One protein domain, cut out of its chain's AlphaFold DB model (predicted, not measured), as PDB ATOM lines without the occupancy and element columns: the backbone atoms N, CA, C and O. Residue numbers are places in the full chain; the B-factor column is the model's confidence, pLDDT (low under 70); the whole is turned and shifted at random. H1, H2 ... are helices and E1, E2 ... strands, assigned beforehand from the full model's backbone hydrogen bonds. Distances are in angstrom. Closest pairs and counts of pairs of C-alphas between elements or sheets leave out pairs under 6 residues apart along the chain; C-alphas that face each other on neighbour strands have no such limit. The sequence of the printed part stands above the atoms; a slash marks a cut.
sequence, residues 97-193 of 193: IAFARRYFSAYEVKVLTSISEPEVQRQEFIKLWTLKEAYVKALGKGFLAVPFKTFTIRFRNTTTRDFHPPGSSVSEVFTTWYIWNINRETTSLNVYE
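Overview. This is residues 97 to 193 of the 193 residues of a protein of Hibiscus syriacus (UniProt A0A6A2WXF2). A small two-stranded ribbon, E1 and E2, crosses over one side of the long helix H3 near its residues 128 to 135, while two short helices, H1 and H2, fold back and forth beside the first half of H3, the three helix centres making a triangle. Between E1 and E2 the chain makes a long excursion, and its residues 164 to 175 stick out from the body as a free loop. The printed part has 97 residues, with three named helices and then two named strands in the order H1, H2, H3, E1, E2; the sheet order is E1, E2, parallel. The class is mostly helix, though under half of the residues, 46 of 97, are in named elements. The whole is only just compact, close to loose, with a radius of gyration of the C-alphas of 14.7 A, and it spans 40 by 34 by 24 A.

Along the chain. E1 is residues 152 to 155, 9.9 A from first to last C-alpha, and E2 is residues 188 to 192, 12.9 A, ending with C-alpha 192 at (46.379, 7.693, 9.172). H3 is residues 118 to 139, 31.7 A long, with C-alpha 118 at (29.705, -8.955, 4.197). H2 is residues 106 to 113. H1 is residues 97 to 103, beginning with C-alpha 97 at (25.558, -0.182, -0.551).

Arrangement. E1 and E2 are parallel neighbours, 28 degrees between their directions; N 154 and O 189 are within hydrogen-bond range at 2.9 A, as are N 191 and O 154 at 3.1 A. Residues 179 to 180 pair antiparallel with residues 191 to 192 of E2. The closest C-alphas of H3 and E1, those of Leu 128 and Ile 153, are 7.2 A apart; H3 and E2 are apart. The closest C-alphas of H2 and E1, those of Glu 108 and Thr 152, are 7.0 A apart. H2 and H3 form a helical hairpin: they touch at Leu 112 and Gln 121, whose C-alphas are 5.9 A apart, at a shallow tilt of 30 degrees, opposite ways, and H3 does so with residues 121 to 125 alone. H1 and H2 form another helical hairpin; they touch, the closest C-alphas being those of Ala 100 and Val 109, 6.0 A apart. H1 and H3 are close but not clearly touching, 7.7 A between the C-alphas of Ala 100 and Phe 125. In H1, H2 and H3 every O i to N i+4 pair is within hydrogen-bond range.

Size, cuts and confidence. The two C-alphas farthest apart, those of Ala 98 and Gly 167, are 41.7 A apart. Without residues 164 to 175, which stand free, the body spans 34 by 34 by 19 A. The printed part has no cut; the links H3 to E1, 12 residues, and E1 to E2, 32 residues, are long. The mean pLDDT of the printed part is 73.3, and it is under 70 at residues 144 to 145, 156 to 189 and 191 to 193.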
ATOM      1  N   ILE A  97      25.061  -0.738   0.708       90.94
ATOM      2  CA  ILE A  97      25.558  -0.182  -0.551       90.94
ATOM      3  C   ILE A  97      24.618   0.896  -1.098       90.94
ATOM      4  O   ILE A  97      25.086   1.930  -1.574       90.94
ATOM      5  N   ALA A  98      23.299   0.718  -0.997       90.81
ATOM      6  CA  ALA A  98      22.350   1.759  -1.393       90.81
ATOM      7  C   ALA A  98      22.523   3.032  -0.545       90.81
ATOM      8  O   ALA A  98      22.481   4.147  -1.069       90.81
ATOM      9  N   PHE A  99      22.787   2.872   0.755       89.88
ATOM     10  CA  PHE A  99      23.088   3.994   1.638       89.88
ATOM     11  C   PHE A  99      24.421   4.664   1.271       89.88
ATOM     12  O   PHE A  99      24.469   5.886   1.115       89.88
ATOM     13  N   ALA A 100      25.480   3.881   1.050       92.00
ATOM     14  CA  ALA A 100      26.774   4.391   0.606       92.00
ATOM     15  C   ALA A 100      26.643   5.182  -0.706       92.00
ATOM     16  O   ALA A 100      27.145   6.293  -0.802       92.00
ATOM     17  N   ARG A 101      25.867   4.707  -1.687       92.12
ATOM     18  CA  ARG A 101      25.613   5.440  -2.945       92.12
ATOM     19  C   ARG A 101      24.945   6.804  -2.746       92.12
ATOM     20  O   ARG A 101      25.105   7.694  -3.589       92.12
ATOM     21  N   ARG A 102      24.195   6.995  -1.657       89.50
ATOM     22  CA  ARG A 102      23.528   8.268  -1.346       89.50
ATOM     23  C   ARG A 102      24.459   9.280  -0.684       89.50
ATOM     24  O   ARG A 102      24.306  10.467  -0.960       89.50
ATOM     25  N   TYR A 103      25.410   8.837   0.134       89.19
ATOM     26  CA  TYR A 103      26.229   9.742   0.949       89.19
ATOM     27  C   TYR A 103      27.716   9.731   0.595       89.19
ATOM     28  O   TYR A 103      28.382  10.739   0.778       89.19
ATOM     29  N   PHE A 104      28.260   8.641   0.073       92.19
ATOM     30  CA  PHE A 104      29.692   8.507  -0.184       92.19
ATOM     31  C   PHE A 104      30.054   8.917  -1.613       92.19
ATOM     32  O   PHE A 104      29.219   8.933  -2.522       92.19
ATOM     33  N   SER A 105      31.322   9.278  -1.794       92.75
ATOM     34  CA  SER A 105      31.919   9.533  -3.101       92.75
ATOM     35  C   SER A 105      31.931   8.260  -3.954       92.75
ATOM     36  O   SER A 105      31.892   7.140  -3.442       92.75
ATOM     37  N   ALA A 106      32.046   8.420  -5.274       93.00
ATOM     38  CA  ALA A 106      32.138   7.280  -6.187       93.00
ATOM     39  C   ALA A 106      33.331   6.358  -5.867       93.00
ATOM     40  O   ALA A 106      33.221   5.141  -6.004       93.00
ATOM     41  N   TYR A 107      34.448   6.926  -5.394       92.19
ATOM     42  CA  TYR A 107      35.628   6.165  -4.987       92.19
ATOM     43  C   TYR A 107      35.347   5.274  -3.770       92.19
ATOM     44  O   TYR A 107      35.586   4.073  -3.822       92.19
ATOM     45  N   GLU A 108      34.788   5.837  -2.698       93.81
ATOM     46  CA  GLU A 108      34.461   5.090  -1.472       93.81
ATOM     47  C   GLU A 108      33.410   4.005  -1.738       93.81
ATOM     48  O   GLU A 108      33.522   2.893  -1.228       93.81
ATOM     49  N   VAL A 109      32.412   4.294  -2.586       94.94
ATOM     50  CA  VAL A 109      31.436   3.283  -3.023       94.94
ATOM     51  C   VAL A 109      32.138   2.144  -3.756       94.94
ATOM     52  O   VAL A 109      31.852   0.989  -3.456       94.94
ATOM     53  N   LYS A 110      33.066   2.447  -4.675       94.31
ATOM     54  CA  LYS A 110      33.832   1.427  -5.405       94.31
ATOM     55  C   LYS A 110      34.618   0.526  -4.446       94.31
ATOM     56  O   LYS A 110      34.529  -0.692  -4.580       94.31
ATOM     57  N   VAL A 111      35.316   1.118  -3.472       92.19
ATOM     58  CA  VAL A 111      36.065   0.388  -2.429       92.19
ATOM     59  C   VAL A 111      35.140  -0.534  -1.632       92.19
ATOM     60  O   VAL A 111      35.429  -1.718  -1.485       92.19
ATOM     61  N   LEU A 112      33.984  -0.039  -1.181       93.50
ATOM     62  CA  LEU A 112      33.023  -0.868  -0.448       93.50
ATOM     63  C   LEU A 112      32.483  -2.023  -1.295       93.50
ATOM     64  O   LEU A 112      32.374  -3.146  -0.809       93.50
ATOM     65  N   THR A 113      32.166  -1.770  -2.567       95.00
ATOM     66  CA  THR A 113      31.642  -2.806  -3.467       95.00
ATOM     67  C   THR A 113      32.677  -3.852  -3.876       95.00
ATOM     68  O   THR A 113      32.275  -4.919  -4.322       95.00
ATOM     69  N   SER A 114      33.979  -3.579  -3.729       94.88
ATOM     70  CA  SER A 114      35.026  -4.578  -3.985       94.88
ATOM     71  C   SER A 114      35.239  -5.565  -2.835       94.88
ATOM     72  O   SER A 114      35.967  -6.537  -3.005       94.88
ATOM     73  N   ILE A 115      34.625  -5.332  -1.671       94.19
ATOM     74  CA  ILE A 115      34.725  -6.235  -0.522       94.19
ATOM     75  C   ILE A 115      33.622  -7.290  -0.627       94.19
ATOM     76  O   ILE A 115      32.441  -6.960  -0.500       94.19
ATOM     77  N   SER A 116      34.019  -8.546  -0.841       93.50
ATOM     78  CA  SER A 116      33.095  -9.684  -0.959       93.50
ATOM     79  C   SER A 116      32.528 -10.133   0.387       93.50
ATOM     80  O   SER A 116      31.356 -10.491   0.466       93.50
ATOM     81  N   GLU A 117      33.342 -10.089   1.446       94.00
ATOM     82  CA  GLU A 117      32.947 -10.540   2.782       94.00
ATOM     83  C   GLU A 117      31.986  -9.537   3.450       94.00
ATOM     84  O   GLU A 117      32.397  -8.408   3.747       94.00
ATOM     85  N   PRO A 118      30.719  -9.909   3.737       89.56
ATOM     86  CA  PRO A 118      29.705  -8.955   4.197       89.56
ATOM     87  C   PRO A 118      30.052  -8.256   5.513       89.56
ATOM     88  O   PRO A 118      29.780  -7.067   5.683       89.56
ATOM     89  N   GLU A 119      30.664  -8.979   6.451       89.31
ATOM     90  CA  GLU A 119      31.039  -8.419   7.749       89.31
ATOM     91  C   GLU A 119      32.205  -7.431   7.622       89.31
ATOM     92  O   GLU A 119      32.168  -6.359   8.225       89.31
ATOM     93  N   VAL A 120      33.184  -7.723   6.759       90.81
ATOM     94  CA  VAL A 120      34.290  -6.801   6.455       90.81
ATOM     95  C   VAL A 120      33.762  -5.556   5.736       90.81
ATOM     96  O   VAL A 120      34.103  -4.437   6.111       90.81
ATOM     97  N   GLN A 121      32.853  -5.720   4.766       91.69
ATOM     98  CA  GLN A 121      32.213  -4.600   4.065       91.69
ATOM     99  C   GLN A 121      31.443  -3.699   5.040       91.69
ATOM    100  O   GLN A 121      31.488  -2.470   4.941       91.69
ATOM    101  N   ARG A 122      30.747  -4.304   6.010       90.75
ATOM    102  CA  ARG A 122      30.012  -3.580   7.050       90.75
ATOM    103  C   ARG A 122      30.945  -2.799   7.971       90.75
ATOM    104  O   ARG A 122      30.655  -1.644   8.284       90.75
ATOM    105  N   GLN A 123      32.049  -3.407   8.396       89.06
ATOM    106  CA  GLN A 123      33.056  -2.750   9.232       89.06
ATOM    107  C   GLN A 123      33.698  -1.564   8.506       89.06
ATOM    108  O   GLN A 123      33.760  -0.472   9.071       89.06
ATOM    109  N   GLU A 124      34.074  -1.739   7.238       90.69
ATOM    110  CA  GLU A 124      34.656  -0.669   6.423       90.69
ATOM    111  C   GLU A 124      33.667   0.484   6.206       90.69
ATOM    112  O   GLU A 124      34.017   1.662   6.288       90.69
ATOM    113  N   PHE A 125      32.387   0.172   6.013       91.75
ATOM    114  CA  PHE A 125      31.349   1.190   5.926       91.75
ATOM    115  C   PHE A 125      31.203   1.997   7.218       91.75
ATOM    116  O   PHE A 125      31.111   3.222   7.153       91.75
ATOM    117  N   ILE A 126      31.185   1.340   8.384       90.38
ATOM    118  CA  ILE A 126      31.103   2.030   9.680       90.38
ATOM    119  C   ILE A 126      32.337   2.907   9.889       90.38
ATOM    120  O   ILE A 126      32.201   4.045  10.337       90.38
ATOM    121  N   LYS A 127      33.523   2.417   9.515       90.06
ATOM    122  CA  LYS A 127      34.778   3.174   9.557       90.06
ATOM    123  C   LYS A 127      34.685   4.441   8.703       90.06
ATOM    124  O   LYS A 127      34.863   5.543   9.223       90.06
ATOM    125  N   LEU A 128      34.319   4.313   7.427       90.81
ATOM    126  CA  LEU A 128      34.124   5.450   6.522       90.81
ATOM    127  C   LEU A 128      33.049   6.420   7.027       90.81
ATOM    128  O   LEU A 128      33.246   7.633   6.978       90.81
ATOM    129  N   TRP A 129      31.929   5.905   7.541       91.44
ATOM    130  CA  TRP A 129      30.854   6.719   8.108       91.44
ATOM    131  C   TRP A 129      31.348   7.573   9.277       91.44
ATOM    132  O   TRP A 129      31.211   8.796   9.236       91.44
ATOM    133  N   THR A 130      31.992   6.934  10.257       91.25
ATOM    134  CA  THR A 130      32.561   7.585  11.449       91.25
ATOM    135  C   THR A 130      33.517   8.710  11.050       91.25
ATOM    136  O   THR A 130      33.422   9.838  11.531       91.25
ATOM    137  N   LEU A 131      34.412   8.441  10.098       91.25
ATOM    138  CA  LEU A 131      35.373   9.427   9.601       91.25
ATOM    139  C   LEU A 131      34.689  10.609   8.901       91.25
ATOM    140  O   LEU A 131      35.060  11.765   9.127       91.25
ATOM    141  N   LYS A 132      33.665  10.351   8.076       90.44
ATOM    142  CA  LYS A 132      32.912  11.427   7.416       90.44
ATOM    143  C   LYS A 132      32.163  12.287   8.427       90.44
ATOM    144  O   LYS A 132      32.209  13.512   8.320       90.44
ATOM    145  N   GLU A 133      31.495  11.677   9.403       91.06
ATOM    146  CA  GLU A 133      30.802  12.416  10.457       91.06
ATOM    147  C   GLU A 133      31.763  13.273  11.272       91.06
ATOM    148  O   GLU A 133      31.491  14.452  11.512       91.06
ATOM    149  N   ALA A 134      32.910  12.718  11.658       91.38
ATOM    150  CA  ALA A 134      33.908  13.456  12.408       91.38
ATOM    151  C   ALA A 134      34.463  14.647  11.607       91.38
ATOM    152  O   ALA A 134      34.594  15.745  12.152       91.38
ATOM    153  N   TYR A 135      34.689  14.496  10.298       88.88
ATOM    154  CA  TYR A 135      35.067  15.618   9.435       88.88
ATOM    155  C   TYR A 135      33.984  16.706   9.370       88.88
ATOM    156  O   TYR A 135      34.273  17.888   9.569       88.88
ATOM    157  N   VAL A 136      32.717  16.332   9.167       89.31
ATOM    158  CA  VAL A 136      31.597  17.290   9.153       89.31
ATOM    159  C   VAL A 136      31.461  18.002  10.504       89.31
ATOM    160  O   VAL A 136      31.251  19.220  10.557       89.31
ATOM    161  N   LYS A 137      31.658  17.278  11.613       91.12
ATOM    162  CA  LYS A 137      31.710  17.849  12.965       91.12
ATOM    163  C   LYS A 137      32.868  18.833  13.117       91.12
ATOM    164  O   LYS A 137      32.673  19.869  13.754       91.12
ATOM    165  N   ALA A 138      34.030  18.571  12.516       90.12
ATOM    166  CA  ALA A 138      35.181  19.474  12.554       90.12
ATOM    167  C   ALA A 138      34.884  20.796  11.838       90.12
ATOM    168  O   ALA A 138      35.120  21.860  12.412       90.12
ATOM    169  N   LEU A 139      34.253  20.733  10.658       88.00
ATOM    170  CA  LEU A 139      33.810  21.912   9.905       88.00
ATOM    171  C   LEU A 139      32.788  22.764  10.668       88.00
ATOM    172  O   LEU A 139      32.695  23.966  10.436       88.00
ATOM    173  N   GLY A 140      31.997  22.147  11.551       85.19
ATOM    174  CA  GLY A 140      31.041  22.852  12.404       85.19
ATOM    175  C   GLY A 140      29.862  23.475  11.661       85.19
ATOM    176  O   GLY A 140      29.199  24.335  12.230       85.19
ATOM    177  N   LYS A 141      29.591  23.034  10.424       83.44
ATOM    178  CA  LYS A 141      28.500  23.531   9.564       83.44
ATOM    179  C   LYS A 141      27.189  22.743   9.689       83.44
ATOM    180  O   LYS A 141      26.224  23.004   8.984       83.44
ATOM    181  N   GLY A 142      27.136  21.771  10.598       75.69
ATOM    182  CA  GLY A 142      25.988  20.878  10.737       75.69
ATOM    183  C   GLY A 142      25.872  19.871   9.586       75.69
ATOM    184  O   GLY A 142      26.507  19.997   8.540       75.69
ATOM    185  N   PHE A 143      25.054  18.841   9.800       71.00
ATOM    186  CA  PHE A 143      24.944  17.695   8.890       71.00
ATOM    187  C   PHE A 143      24.337  18.060   7.524       71.00
ATOM    188  O   PHE A 143      24.717  17.498   6.504       71.00
ATOM    189  N   LEU A 144      23.405  19.020   7.497       69.50
ATOM    190  CA  LEU A 144      22.658  19.393   6.290       69.50
ATOM    191  C   LEU A 144      23.436  20.313   5.341       69.50
ATOM    192  O   LEU A 144      23.107  20.375   4.162       69.50
ATOM    193  N   ALA A 145      24.451  21.025   5.834       68.69
ATOM    194  CA  ALA A 145      25.164  22.027   5.039       68.69
ATOM    195  C   ALA A 145      26.425  21.486   4.345       68.69
ATOM    196  O   ALA A 145      27.045  22.211   3.570       68.69
ATOM    197  N   VAL A 146      26.836  20.243   4.626       70.12
ATOM    198  CA  VAL A 146      28.024  19.627   4.016       70.12
ATOM    199  C   VAL A 146      27.597  18.410   3.198       70.12
ATOM    200  O   VAL A 146      27.235  17.384   3.777       70.12
ATOM    201  N   PRO A 147      27.640  18.469   1.857       77.56
ATOM    202  CA  PRO A 147      27.287  17.316   1.047       77.56
ATOM    203  C   PRO A 147      28.402  16.266   1.141       77.56
ATOM    204  O   PRO A 147      29.511  16.470   0.663       77.56
ATOM    205  N   PHE A 148      28.111  15.103   1.725       80.62
ATOM    206  CA  PHE A 148      29.099  14.045   2.008       80.62
ATOM    207  C   PHE A 148      29.840  13.504   0.763       80.62
ATOM    208  O   PHE A 148      30.895  12.875   0.888       80.62
ATOM    209  N   LYS A 149      29.310  13.781  -0.437       84.38
ATOM    210  CA  LYS A 149      29.900  13.423  -1.732       84.38
ATOM    211  C   LYS A 149      30.991  14.377  -2.220       84.38
ATOM    212  O   LYS A 149      31.735  14.001  -3.119       84.38
ATOM    213  N   THR A 150      31.089  15.595  -1.677       83.06
ATOM    214  CA  THR A 150      32.048  16.606  -2.166       83.06
ATOM    215  C   THR A 150      33.468  16.378  -1.664       83.06
ATOM    216  O   THR A 150      34.381  17.090  -2.072       83.06
ATOM    217  N   PHE A 151      33.664  15.404  -0.777       85.94
ATOM    218  CA  PHE A 151      34.973  15.014  -0.282       85.94
ATOM    219  C   PHE A 151      35.101  13.493  -0.228       85.94
ATOM    220  O   PHE A 151      34.116  12.764  -0.087       85.94
ATOM    221  N   THR A 152      36.336  13.018  -0.341       89.38
ATOM    222  CA  THR A 152      36.671  11.590  -0.352       89.38
ATOM    223  C   THR A 152      37.685  11.289   0.741       89.38
ATOM    224  O   THR A 152      38.719  11.950   0.817       89.38
ATOM    225  N   ILE A 153      37.415  10.279   1.559       88.31
ATOM    226  CA  ILE A 153      38.387   9.696   2.478       88.31
ATOM    227  C   ILE A 153      39.264   8.724   1.702       88.31
ATOM    228  O   ILE A 153      38.777   7.867   0.961       88.31
ATOM    229  N   ARG A 154      40.575   8.866   1.876       85.75
ATOM    230  CA  ARG A 154      41.568   7.942   1.343       85.75
ATOM    231  C   ARG A 154      42.466   7.483   2.480       85.75
ATOM    232  O   ARG A 154      43.074   8.302   3.165       85.75
ATOM    233  N   PHE A 155      42.567   6.172   2.640       76.38
ATOM    234  CA  PHE A 155      43.586   5.573   3.486       76.38
ATOM    235  C   PHE A 155      44.891   5.563   2.701       76.38
ATOM    236  O   PHE A 155      44.938   5.084   1.565       76.38
ATOM    237  N   ARG A 156      45.934   6.165   3.270       67.38
ATOM    238  CA  ARG A 156      47.292   5.986   2.764       67.38
ATOM    239  C   ARG A 156      47.920   4.866   3.572       67.38
ATOM    240  O   ARG A 156      47.855   4.903   4.794       67.38
ATOM    241  N   ASN A 157      48.567   3.925   2.896       49.47
ATOM    242  CA  ASN A 157      49.473   3.003   3.566       49.47
ATOM    243  C   ASN A 157      50.679   3.820   4.039       49.47
ATOM    244  O   ASN A 157      51.611   4.066   3.276       49.47
ATOM    245  N   THR A 158      50.628   4.313   5.269       47.81
ATOM    246  CA  THR A 158      51.812   4.782   5.979       47.81
ATOM    247  C   THR A 158      52.325   3.643   6.832       47.81
ATOM    248  O   THR A 158      51.556   3.016   7.552       47.81
ATOM    249  N   THR A 159      53.627   3.381   6.750       40.25
ATOM    250  CA  THR A 159      54.363   2.607   7.749       40.25
ATOM    251  C   THR A 159      53.988   3.153   9.126       40.25
ATOM    252  O   THR A 159      54.190   4.338   9.399       40.25
ATOM    253  N   THR A 160      53.351   2.309   9.932       38.25
ATOM    254  CA  THR A 160      52.817   2.604  11.263       38.25
ATOM    255  C   THR A 160      53.837   3.370  12.105       38.25
ATOM    256  O   THR A 160      54.971   2.937  12.296       38.25
ATOM    257  N   ARG A 161      53.438   4.532  12.625       36.72
ATOM    258  CA  ARG A 161      54.036   5.078  13.845       36.72
ATOM    259  C   ARG A 161      52.976   4.924  14.913       36.72
ATOM    260  O   ARG A 161      52.080   5.757  14.994       36.72
ATOM    261  N   ASP A 162      53.071   3.838  15.671       37.56
ATOM    262  CA  ASP A 162      52.140   3.514  16.744       37.56
ATOM    263  C   ASP A 162      51.983   4.710  17.689       37.56
ATOM    264  O   ASP A 162      52.884   5.059  18.455       37.56
ATOM    265  N   PHE A 163      50.824   5.365  17.637       41.03
ATOM    266  CA  PHE A 163      50.489   6.422  18.579       41.03
ATOM    267  C   PHE A 163      49.916   5.770  19.836       41.03
ATOM    268  O   PHE A 163      48.721   5.496  19.924       41.03
ATOM    269  N   HIS A 164      50.774   5.480  20.812       39.22
ATOM    270  CA  HIS A 164      50.326   5.066  22.139       39.22
ATOM    271  C   HIS A 164      50.006   6.316  22.971       39.22
ATOM    272  O   HIS A 164      50.918   7.091  23.275       39.22
ATOM    273  N   PRO A 165      48.737   6.556  23.356       39.72
ATOM    274  CA  PRO A 165      48.438   7.612  24.309       39.72
ATOM    275  C   PRO A 165      49.159   7.310  25.636       39.72
ATOM    276  O   PRO A 165      49.128   6.163  26.093       39.72
ATOM    277  N   PRO A 166      49.806   8.296  26.286       31.80
ATOM    278  CA  PRO A 166      50.510   8.047  27.537       31.80
ATOM    279  C   PRO A 166      49.530   7.560  28.617       31.80
ATOM    280  O   PRO A 166      48.618   8.291  29.003       31.80
ATOM    281  N   GLY A 167      49.729   6.333  29.114       39.84
ATOM    282  CA  GLY A 167      49.066   5.819  30.321       39.84
ATOM    283  C   GLY A 167      47.926   4.808  30.146       39.84
ATOM    284  O   GLY A 167      47.174   4.604  31.097       39.84
ATOM    285  N   SER A 168      47.758   4.148  28.995       40.47
ATOM    286  CA  SER A 168      46.698   3.138  28.850       40.47
ATOM    287  C   SER A 168      47.123   1.730  29.290       40.47
ATOM    288  O   SER A 168      47.484   0.900  28.462       40.47
ATOM    289  N   SER A 169      46.952   1.408  30.575       39.28
ATOM    290  CA  SER A 169      46.503   0.061  30.960       39.28
ATOM    291  C   SER A 169      44.984   0.000  30.746       39.28
ATOM    292  O   SER A 169      44.201   0.049  31.694       39.28
ATOM    293  N   VAL A 170      44.542   0.034  29.488       40.91
ATOM    294  CA  VAL A 170      43.117  -0.038  29.150       40.91
ATOM    295  C   VAL A 170      42.891  -1.368  28.458       40.91
ATOM    296  O   VAL A 170      43.561  -1.685  27.480       40.91
ATOM    297  N   SER A 171      41.969  -2.142  29.026       35.84
ATOM    298  CA  SER A 171      41.419  -3.374  28.472       35.84
ATOM    299  C   SER A 171      41.183  -3.262  26.961       35.84
ATOM    300  O   SER A 171      40.832  -2.193  26.466       35.84
ATOM    301  N   GLU A 172      41.345  -4.381  26.251       36.22
ATOM    302  CA  GLU A 172      41.312  -4.594  24.785       36.22
ATOM    303  C   GLU A 172      40.046  -4.108  24.028       36.22
ATOM    304  O   GLU A 172      39.764  -4.517  22.904       36.22
ATOM    305  N   VAL A 173      39.246  -3.219  24.607       41.44
ATOM    306  CA  VAL A 173      37.937  -2.797  24.108       41.44
ATOM    307  C   VAL A 173      38.037  -1.728  23.000       41.44
ATOM    308  O   VAL A 173      37.066  -1.521  22.270       41.44
ATOM    309  N   PHE A 174      39.196  -1.086  22.786       46.09
ATOM    310  CA  PHE A 174      39.334   0.040  21.841       46.09
ATOM    311  C   PHE A 174      40.585  -0.065  20.956       46.09
ATOM    312  O   PHE A 174      41.594   0.582  21.200       46.09
ATOM    313  N   THR A 175      40.523  -0.892  19.913       44.19
ATOM    314  CA  THR A 175      41.711  -1.293  19.139       44.19
ATOM    315  C   THR A 175      42.064  -0.438  17.918       44.19
ATOM    316  O   THR A 175      43.048  -0.754  17.258       44.19
ATOM    317  N   THR A 176      41.320   0.625  17.570       55.38
ATOM    318  CA  THR A 176      41.727   1.476  16.428       55.38
ATOM    319  C   THR A 176      41.230   2.912  16.554       55.38
ATOM    320  O   THR A 176      40.026   3.150  16.673       55.38
ATOM    321  N   TRP A 177      42.164   3.859  16.491       55.84
ATOM    322  CA  TRP A 177      41.907   5.293  16.380       55.84
ATOM    323  C   TRP A 177      42.375   5.766  15.014       55.84
ATOM    324  O   TRP A 177      43.347   5.252  14.484       55.84
ATOM    325  N   TYR A 178      41.688   6.759  14.461       62.75
ATOM    326  CA  TYR A 178      42.086   7.380  13.207       62.75
ATOM    327  C   TYR A 178      42.294   8.862  13.449       62.75
ATOM    328  O   TYR A 178      41.403   9.540  13.968       62.75
ATOM    329  N   ILE A 179      43.462   9.365  13.061       63.59
ATOM    330  CA  ILE A 179      43.799  10.782  13.167       63.59
ATOM    331  C   ILE A 179      44.044  11.302  11.755       63.59
ATOM    332  O   ILE A 179      44.694  10.661  10.931       63.59
ATOM    333  N   TRP A 180      43.497  12.473  11.450       64.81
ATOM    334  CA  TRP A 180      43.745  13.167  10.193       64.81
ATOM    335  C   TRP A 180      43.811  14.669  10.431       64.81
ATOM    336  O   TRP A 180      43.323  15.187  11.437       64.81
ATOM    337  N   ASN A 181      44.404  15.373   9.473       55.97
ATOM    338  CA  ASN A 181      44.433  16.826   9.448       55.97
ATOM    339  C   ASN A 181      43.697  17.335   8.200       55.97
ATOM    340  O   ASN A 181      43.722  16.702   7.143       55.97
ATOM    341  N   ILE A 182      43.016  18.472   8.327       57.44
ATOM    342  CA  ILE A 182      42.294  19.109   7.228       57.44
ATOM    343  C   ILE A 182      43.278  19.997   6.472       57.44
ATOM    344  O   ILE A 182      43.596  21.095   6.923       57.44
ATOM    345  N   ASN A 183      43.703  19.559   5.287       55.31
ATOM    346  CA  ASN A 183      44.295  20.471   4.317       55.31
ATOM    347  C   ASN A 183      43.162  21.120   3.502       55.31
ATOM    348  O   ASN A 183      42.430  20.427   2.794       55.31
ATOM    349  N   ARG A 184      42.985  22.443   3.628       52.62
ATOM    350  CA  ARG A 184      41.902  23.183   2.951       52.62
ATOM    351  C   ARG A 184      42.052  23.237   1.428       52.62
ATOM    352  O   ARG A 184      41.092  23.600   0.757       52.62
ATOM    353  N   GLU A 185      43.208  22.862   0.889       49.56
ATOM    354  CA  GLU A 185      43.504  22.925  -0.547       49.56
ATOM    355  C   GLU A 185      43.054  21.677  -1.321       49.56
ATOM    356  O   GLU A 185      43.084  21.663  -2.548       49.56
ATOM    357  N   THR A 186      42.609  20.619  -0.631       56.19
ATOM    358  CA  THR A 186      42.262  19.343  -1.271       56.19
ATOM    359  C   THR A 186      40.860  18.861  -0.916       56.19
ATOM    360  O   THR A 186      40.441  18.914   0.236       56.19
ATOM    361  N   THR A 187      40.162  18.271  -1.888       63.12
ATOM    362  CA  THR A 187      38.893  17.542  -1.684       63.12
ATOM    363  C   THR A 187      39.095  16.121  -1.134       63.12
ATOM    364  O   THR A 187      38.136  15.362  -0.967       63.12
ATOM    365  N   SER A 188      40.342  15.743  -0.839       63.28
ATOM    366  CA  SER A 188      40.719  14.450  -0.268       63.28
ATOM    367  C   SER A 188      41.154  14.581   1.188       63.28
ATOM    368  O   SER A 188      42.031  15.383   1.499       63.28
ATOM    369  N   LEU A 189      40.608  13.734   2.059       67.25
ATOM    370  CA  LEU A 189      41.065  13.574   3.438       67.25
ATOM    371  C   LEU A 189      41.957  12.341   3.521       67.25
ATOM    372  O   LEU A 189      41.493  11.227   3.275       67.25
ATOM    373  N   ASN A 190      43.230  12.551   3.854       70.19
ATOM    374  CA  ASN A 190      44.159  11.457   4.114       70.19
ATOM    375  C   ASN A 190      44.039  11.062   5.581       70.19
ATOM    376  O   ASN A 190      44.248  11.899   6.460       70.19
ATOM    377  N   VAL A 191      43.684   9.806   5.818       62.88
ATOM    378  CA  VAL A 191      43.540   9.247   7.159       62.88
ATOM    379  C   VAL A 191      44.725   8.340   7.447       62.88
ATOM    380  O   VAL A 191      45.109   7.545   6.587       62.88
ATOM    381  N   TYR A 192      45.283   8.495   8.645       61.62
ATOM    382  CA  TYR A 192      46.379   7.693   9.172       61.62
ATOM    383  C   TYR A 192      45.820   6.738  10.239       61.62
ATOM    384  O   TYR A 192      44.961   7.147  11.032       61.62
ATOM    385  N   GLU A 193      46.263   5.479  10.192       50.34
ATOM    386  CA  GLU A 193      46.083   4.478  11.260       50.34
ATOM    387  C   GLU A 193      47.166   4.619  12.328       50.34
ATOM    388  O   GLU A 193      48.326   4.919  11.950       50.34
TER     389      GLU A 193